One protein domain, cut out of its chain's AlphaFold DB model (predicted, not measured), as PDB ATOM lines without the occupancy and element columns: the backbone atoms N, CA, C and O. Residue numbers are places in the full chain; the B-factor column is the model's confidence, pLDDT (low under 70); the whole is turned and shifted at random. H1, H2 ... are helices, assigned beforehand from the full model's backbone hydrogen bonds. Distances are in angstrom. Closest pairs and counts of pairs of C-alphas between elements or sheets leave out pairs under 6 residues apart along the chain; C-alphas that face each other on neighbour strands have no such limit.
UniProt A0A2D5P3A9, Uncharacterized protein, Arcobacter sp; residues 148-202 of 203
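Overview. This is residues 148 to 202 of the 203 residues of an uncharacterized protein of Arcobacter sp (UniProt A0A2D5P3A9). Two separate helices, H1 at one end and H2 towards the other, are joined by a long looping link that makes up the space between them. The link runs out from H1 to about residue 175, folds back so that residues 169 to 170 pair with residues 178 to 179, then turns again near residue 182 and runs out past H2 to about residue 189, from where the chain comes back into H2; residues 148 to 156 of H1 and residues 187 to 193 stick out. The printed part has 55 residues, with two named helices in the order H1, H2 and no named strand, and its class is all helix, though under half of the residues, 25 of 55, are in named elements. It is extended, with a radius of gyration of the C-alphas of 15.6 A, and spans 49 by 22 by 15 A.

Along the chain. H1, the longest helix, holds residues 148 to 163 and is 23.1 A long from first to last C-alpha. It begins at C-alpha 148 (-88.336, 11.475, -20.503) and ends at C-alpha 163 (-79.425, -7.316, -10.505). H2 holds residues 194 to 202, is 12.6 A long, and ends at C-alpha 202 (-59.777, 4.717, 3.173).

Arrangement. H1 and H2 are apart, with no C-alpha of the one within 8 A of the other. Between them, residues 169 to 170 pair with residues 178 to 179, antiparallel, in stretches too short to be named. In H1 and H2 every O i to N i+4 pair is within hydrogen-bond range.

Size, cuts and confidence. The outline is a rod; the two C-alphas farthest apart are those of Ala 148 and Gly 191, 49.2 A. The printed part has no cut. The link from H1 to H2, residues 164 to 193, is long, with 30 residues. The mean pLDDT of the printed part is 81.3, and residues 167 to 168 are under 70.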
ATOM      1  N   ALA A 148     -88.429  12.798 -19.889       80.38
ATOM      2  CA  ALA A 148     -88.336  11.475 -20.503       80.38
ATOM      3  C   ALA A 148     -86.921  10.874 -20.398       80.38
ATOM      4  O   ALA A 148     -86.789   9.714 -20.017       80.38
ATOM      5  N   GLU A 149     -85.875  11.668 -20.656       73.38
ATOM      6  CA  GLU A 149     -84.473  11.244 -20.480       73.38
ATOM      7  C   GLU A 149     -84.136  10.924 -19.019       73.38
ATOM      8  O   GLU A 149     -83.321  10.047 -18.734       73.38
ATOM      9  N   TYR A 150     -84.756  11.638 -18.076       75.56
ATOM     10  CA  TYR A 150     -84.574  11.370 -16.652       75.56
ATOM     11  C   TYR A 150     -85.215  10.037 -16.246       75.56
ATOM     12  O   TYR A 150     -84.615   9.265 -15.503       75.56
ATOM     13  N   VAL A 151     -86.412   9.745 -16.763       80.12
ATOM     14  CA  VAL A 151     -87.137   8.498 -16.483       80.12
ATOM     15  C   VAL A 151     -86.404   7.282 -17.042       80.12
ATOM     16  O   VAL A 151     -86.289   6.288 -16.329       80.12
ATOM     17  N   SER A 152     -85.879   7.354 -18.269       78.00
ATOM     18  CA  SER A 152     -85.117   6.237 -18.845       78.00
ATOM     19  C   SER A 152     -83.863   5.936 -18.026       78.00
ATOM     20  O   SER A 152     -83.660   4.799 -17.623       78.00
ATOM     21  N   GLY A 153     -83.086   6.969 -17.672       77.00
ATOM     22  CA  GLY A 153     -81.899   6.780 -16.836       77.00
ATOM     23  C   GLY A 153     -82.225   6.269 -15.429       77.00
ATOM     24  O   GLY A 153     -81.434   5.545 -14.837       77.00
ATOM     25  N   TYR A 154     -83.395   6.614 -14.884       79.06
ATOM     26  CA  TYR A 154     -83.841   6.094 -13.593       79.06
ATOM     27  C   TYR A 154     -84.217   4.606 -13.657       79.06
ATOM     28  O   TYR A 154     -83.886   3.868 -12.732       79.06
ATOM     29  N   ALA A 155     -84.863   4.159 -14.741       80.81
ATOM     30  CA  ALA A 155     -85.181   2.745 -14.954       80.81
ATOM     31  C   ALA A 155     -83.906   1.891 -15.028       80.81
ATOM     32  O   ALA A 155     -83.789   0.922 -14.284       80.81
ATOM     33  N   ASP A 156     -82.907   2.338 -15.794       83.31
ATOM     34  CA  ASP A 156     -81.616   1.646 -15.911       83.31
ATOM     35  C   ASP A 156     -80.917   1.493 -14.543       83.31
ATOM     36  O   ASP A 156     -80.326   0.458 -14.229       83.31
ATOM     37  N   VAL A 157     -81.001   2.522 -13.690       80.56
ATOM     38  CA  VAL A 157     -80.443   2.485 -12.328       80.56
ATOM     39  C   VAL A 157     -81.202   1.505 -11.431       80.56
ATOM     40  O   VAL A 157     -80.580   0.843 -10.595       80.56
ATOM     41  N   LEU A 158     -82.527   1.410 -11.564       81.31
ATOM     42  CA  LEU A 158     -83.331   0.452 -10.804       81.31
ATOM     43  C   LEU A 158     -83.049  -0.989 -11.231       81.31
ATOM     44  O   LEU A 158     -82.842  -1.830 -10.357       81.31
ATOM     45  N   ASP A 159     -82.965  -1.246 -12.535       85.25
ATOM     46  CA  ASP A 159     -82.647  -2.567 -13.082       85.25
ATOM     47  C   ASP A 159     -81.259  -3.022 -12.605       85.25
ATOM     48  O   ASP A 159     -81.106  -4.114 -12.057       85.25
ATOM     49  N   TYR A 160     -80.263  -2.128 -12.657       81.44
ATOM     50  CA  TYR A 160     -78.924  -2.405 -12.133       81.44
ATOM     51  C   TYR A 160     -78.921  -2.737 -10.631       81.44
ATOM     52  O   TYR A 160     -78.210  -3.647 -10.197       81.44
ATOM     53  N   ARG A 161     -79.712  -2.016  -9.821       79.19
ATOM     54  CA  ARG A 161     -79.852  -2.273  -8.373       79.19
ATOM     55  C   ARG A 161     -80.553  -3.598  -8.086       79.19
ATOM     56  O   ARG A 161     -80.230  -4.239  -7.092       79.19
ATOM     57  N   GLN A 162     -81.504  -3.994  -8.926       81.69
ATOM     58  CA  GLN A 162     -82.197  -5.270  -8.794       81.69
ATOM     59  C   GLN A 162     -81.270  -6.448  -9.119       81.69
ATOM     60  O   GLN A 162     -81.302  -7.459  -8.421       81.69
ATOM     61  N   GLU A 163     -80.429  -6.309 -10.144       86.31
ATOM     62  CA  GLU A 163     -79.425  -7.316 -10.505       86.31
ATOM     63  C   GLU A 163     -78.258  -7.372  -9.507       86.31
ATOM     64  O   GLU A 163     -77.668  -8.434  -9.310       86.31
ATOM     65  N   ASN A 164     -77.939  -6.249  -8.850       78.69
ATOM     66  CA  ASN A 164     -76.792  -6.117  -7.949       78.69
ATOM     67  C   ASN A 164     -77.190  -5.462  -6.607       78.69
ATOM     68  O   ASN A 164     -76.800  -4.317  -6.342       78.69
ATOM     69  N   PRO A 165     -77.940  -6.170  -5.739       71.31
ATOM     70  CA  PRO A 165     -78.457  -5.607  -4.488       71.31
ATOM     71  C   PRO A 165     -77.344  -5.080  -3.568       71.31
ATOM     72  O   PRO A 165     -77.465  -3.978  -3.026       71.31
ATOM     73  N   ASP A 166     -76.218  -5.795  -3.495       70.62
ATOM     74  CA  ASP A 166     -75.083  -5.452  -2.629       70.62
ATOM     75  C   ASP A 166     -74.138  -4.393  -3.238       70.62
ATOM     76  O   ASP A 166     -73.334  -3.797  -2.528       70.62
ATOM     77  N   ALA A 167     -74.234  -4.101  -4.544       66.62
ATOM     78  CA  ALA A 167     -73.344  -3.149  -5.232       66.62
ATOM     79  C   ALA A 167     -73.905  -1.718  -5.308       66.62
ATOM     80  O   ALA A 167     -73.304  -0.832  -5.932       66.62
ATOM     81  N   SER A 168     -75.088  -1.502  -4.731       68.12
ATOM     82  CA  SER A 168     -75.834  -0.242  -4.797       68.12
ATOM     83  C   SER A 168     -75.265   0.850  -3.879       68.12
ATOM     84  O   SER A 168     -75.441   2.038  -4.165       68.12
ATOM     85  N   GLY A 169     -74.532   0.447  -2.839       74.06
ATOM     86  CA  GLY A 169     -73.836   1.313  -1.894       74.06
ATOM     87  C   GLY A 169     -72.320   1.314  -2.061       74.06
ATOM     88  O   GLY A 169     -71.745   0.472  -2.751       74.06
ATOM     89  N   LEU A 170     -71.669   2.281  -1.424       75.94
ATOM     90  CA  LEU A 170     -70.259   2.218  -1.072       75.94
ATOM     91  C   LEU A 170     -70.158   1.531   0.294       75.94
ATOM     92  O   LEU A 170     -70.663   2.066   1.283       75.94
ATOM     93  N   ASP A 171     -69.530   0.358   0.337       76.50
ATOM     94  CA  ASP A 171     -69.176  -0.286   1.599       76.50
ATOM     95  C   ASP A 171     -67.959   0.427   2.196       76.50
ATOM     96  O   ASP A 171     -66.920   0.551   1.549       76.50
ATOM     97  N   ILE A 172     -68.123   0.938   3.412       79.12
ATOM     98  CA  ILE A 172     -67.087   1.654   4.165       79.12
ATOM     99  C   ILE A 172     -66.696   0.912   5.453       79.12
ATOM    100  O   ILE A 172     -66.146   1.520   6.372       79.12
ATOM    101  N   GLY A 173     -67.056  -0.372   5.575       76.31
ATOM    102  CA  GLY A 173     -66.786  -1.180   6.768       76.31
ATOM    103  C   GLY A 173     -67.631  -0.798   7.991       76.31
ATOM    104  O   GLY A 173     -67.372  -1.264   9.099       76.31
ATOM    105  N   LEU A 174     -68.646   0.050   7.805       79.00
ATOM    106  CA  LEU A 174     -69.646   0.399   8.813       79.00
ATOM    107  C   LEU A 174     -71.008  -0.134   8.371       79.00
ATOM    108  O   LEU A 174     -71.281  -0.230   7.178       79.00
ATOM    109  N   GLU A 175     -71.904  -0.393   9.324       78.56
ATOM    110  CA  GLU A 175     -73.303  -0.766   9.054       78.56
ATOM    111  C   GLU A 175     -74.131   0.443   8.565       78.56
ATOM    112  O   GLU A 175     -75.170   0.796   9.125       78.56
ATOM    113  N   VAL A 176     -73.644   1.134   7.532       79.31
ATOM    114  CA  VAL A 176     -74.276   2.295   6.908       79.31
ATOM    115  C   VAL A 176     -74.170   2.149   5.397       79.31
ATOM    116  O   VAL A 176     -73.077   2.067   4.848       79.31
ATOM    117  N   ASN A 177     -75.315   2.167   4.716       77.88
ATOM    118  CA  ASN A 177     -75.352   2.157   3.259       77.88
ATOM    119  C   ASN A 177     -75.182   3.590   2.721       77.88
ATOM    120  O   ASN A 177     -76.049   4.439   2.941       77.88
ATOM    121  N   ILE A 178     -74.064   3.864   2.044       80.62
ATOM    122  CA  ILE A 178     -73.755   5.178   1.461       80.62
ATOM    123  C   ILE A 178     -73.989   5.137  -0.047       80.62
ATOM    124  O   ILE A 178     -73.382   4.344  -0.757       80.62
ATOM    125  N   GLU A 179     -74.825   6.032  -0.571       78.69
ATOM    126  CA  GLU A 179     -74.995   6.156  -2.020       78.69
ATOM    127  C   GLU A 179     -73.712   6.679  -2.687       78.69
ATOM    128  O   GLU A 179     -73.116   7.654  -2.229       78.69
ATOM    129  N   LYS A 180     -73.322   6.099  -3.830       74.06
ATOM    130  CA  LYS A 180     -72.088   6.465  -4.561       74.06
ATOM    131  C   LYS A 180     -72.020   7.933  -5.007       74.06
ATOM    132  O   LYS A 180     -70.941   8.441  -5.288       74.06
ATOM    133  N   THR A 181     -73.164   8.605  -5.108       77.81
ATOM    134  CA  THR A 181     -73.273  10.016  -5.510       77.81
ATOM    135  C   THR A 181     -73.430  10.971  -4.330       77.81
ATOM    136  O   THR A 181     -73.530  12.180  -4.539       77.81
ATOM    137  N   ALA A 182     -73.508  10.460  -3.099       80.19
ATOM    138  CA  ALA A 182     -73.725  11.288  -1.924       80.19
ATOM    139  C   ALA A 182     -72.441  12.009  -1.495       80.19
ATOM    140  O   ALA A 182     -71.347  11.445  -1.489       80.19
ATOM    141  N   LEU A 183     -72.593  13.262  -1.061       82.81
ATOM    142  CA  LEU A 183     -71.556  13.964  -0.313       82.81
ATOM    143  C   LEU A 183     -71.636  13.539   1.158       82.81
ATOM    144  O   LEU A 183     -72.619  13.835   1.837       82.81
ATOM    145  N   VAL A 184     -70.589  12.885   1.658       82.88
ATOM    146  CA  VAL A 184     -70.503  12.436   3.055       82.88
ATOM    147  C   VAL A 184     -69.679  13.428   3.873       82.88
ATOM    148  O   VAL A 184     -68.564  13.783   3.497       82.88
ATOM    149  N   VAL A 185     -70.219  13.872   5.012       86.56
ATOM    150  CA  VAL A 185     -69.556  14.824   5.917       86.56
ATOM    151  C   VAL A 185     -69.361  14.189   7.294       86.56
ATOM    152  O   VAL A 185     -70.329  13.855   7.972       86.56
ATOM    153  N   LEU A 186     -68.105  14.068   7.735       85.81
ATOM    154  CA  LEU A 186     -67.748  13.531   9.053       85.81
ATOM    155  C   LEU A 186     -67.660  14.655  10.102       85.81
ATOM    156  O   LEU A 186     -66.698  15.426  10.138       85.81
ATOM    157  N   GLY A 187     -68.668  14.748  10.971       89.00
ATOM    158  CA  GLY A 187     -68.767  15.757  12.035       89.00
ATOM    159  C   GLY A 187     -68.377  15.241  13.427       89.00
ATOM    160  O   GLY A 187     -68.529  14.064  13.733       89.00
ATOM    161  N   GLY A 188     -67.883  16.127  14.300       89.88
ATOM    162  CA  GLY A 188     -67.503  15.786  15.682       89.88
ATOM    163  C   GLY A 188     -66.537  16.788  16.328       89.88
ATOM    164  O   GLY A 188     -65.848  17.542  15.637       89.88
ATOM    165  N   GLN A 189     -66.441  16.795  17.660       91.00
ATOM    166  CA  GLN A 189     -65.569  17.722  18.403       91.00
ATOM    167  C   GLN A 189     -64.067  17.457  18.161       91.00
ATOM    168  O   GLN A 189     -63.691  16.346  17.756       91.00
ATOM    169  N   PRO A 190     -63.178  18.451  18.354       90.50
ATOM    170  CA  PRO A 190     -61.730  18.232  18.331       90.50
ATOM    171  C   PRO A 190     -61.323  17.082  19.268       90.50
ATOM    172  O   PRO A 190     -61.837  16.981  20.374       90.50
ATOM    173  N   GLY A 191     -60.444  16.187  18.810       89.44
ATOM    174  CA  GLY A 191     -59.998  15.017  19.586       89.44
ATOM    175  C   GLY A 191     -60.892  13.768  19.513       89.44
ATOM    176  O   GLY A 191     -60.457  12.705  19.933       89.44
ATOM    177  N   MET A 192     -62.085  13.834  18.911       92.38
ATOM    178  CA  MET A 192     -63.028  12.697  18.827       92.38
ATOM    179  C   MET A 192     -62.729  11.693  17.696       92.38
ATOM    180  O   MET A 192     -63.639  11.082  17.151       92.38
ATOM    181  N   GLY A 193     -61.474  11.564  17.262       87.94
ATOM    182  CA  GLY A 193     -61.088  10.507  16.315       87.94
ATOM    183  C   GLY A 193     -61.643  10.607  14.883       87.94
ATOM    184  O   GLY A 193     -61.493   9.655  14.130       87.94
ATOM    185  N   LYS A 194     -62.221  11.742  14.452       92.56
ATOM    186  CA  LYS A 194     -62.733  11.927  13.070       92.56
ATOM    187  C   LYS A 194     -61.712  11.570  11.985       92.56
ATOM    188  O   LYS A 194     -62.060  10.958  10.986       92.56
ATOM    189  N   THR A 195     -60.454  11.957  12.193       87.69
ATOM    190  CA  THR A 195     -59.354  11.643  11.274       87.69
ATOM    191  C   THR A 195     -59.039  10.150  11.268       87.69
ATOM    192  O   THR A 195     -58.777   9.602  10.209       87.69
ATOM    193  N   ALA A 196     -59.110   9.484  12.424       87.44
ATOM    194  CA  ALA A 196     -58.899   8.041  12.510       87.44
ATOM    195  C   ALA A 196     -60.018   7.271  11.792       87.44
ATOM    196  O   ALA A 196     -59.728   6.332  11.063       87.44
ATOM    197  N   LEU A 197     -61.273   7.716  11.925       87.00
ATOM    198  CA  LEU A 197     -62.397   7.153  11.174       87.00
ATOM    199  C   LEU A 197     -62.241   7.371   9.662       87.00
ATOM    200  O   LEU A 197     -62.477   6.454   8.890       87.00
ATOM    201  N   ALA A 198     -61.810   8.562   9.236       86.88
ATOM    202  CA  ALA A 198     -61.569   8.848   7.821       86.88
ATOM    203  C   ALA A 198     -60.447   7.979   7.225       86.88
ATOM    204  O   ALA A 198     -60.548   7.578   6.071       86.88
ATOM    205  N   LEU A 199     -59.401   7.682   8.005       87.88
ATOM    206  CA  LEU A 199     -58.331   6.769   7.596       87.88
ATOM    207  C   LEU A 199     -58.825   5.322   7.520       87.88
ATOM    208  O   LEU A 199     -58.547   4.661   6.535       87.88
ATOM    209  N   TYR A 200     -59.615   4.870   8.499       87.25
ATOM    210  CA  TYR A 200     -60.215   3.533   8.486       87.25
ATOM    211  C   TYR A 200     -61.115   3.294   7.264       87.25
ATOM    212  O   TYR A 200     -61.108   2.206   6.716       87.25
ATOM    213  N   ILE A 201     -61.868   4.308   6.826       85.12
ATOM    214  CA  ILE A 201     -62.722   4.224   5.627       85.12
ATOM    215  C   ILE A 201     -61.891   4.152   4.328       85.12
ATOM    216  O   ILE A 201     -62.405   3.732   3.296       85.12
ATOM    217  N   ASN A 202     -60.638   4.614   4.353       76.50
ATOM    218  CA  ASN A 202     -59.777   4.717   3.173       76.50
ATOM    219  C   ASN A 202     -58.769   3.560   3.028       76.50
ATOM    220  O   ASN A 202     -58.159   3.448   1.965       76.50
TER     221      ASN A 202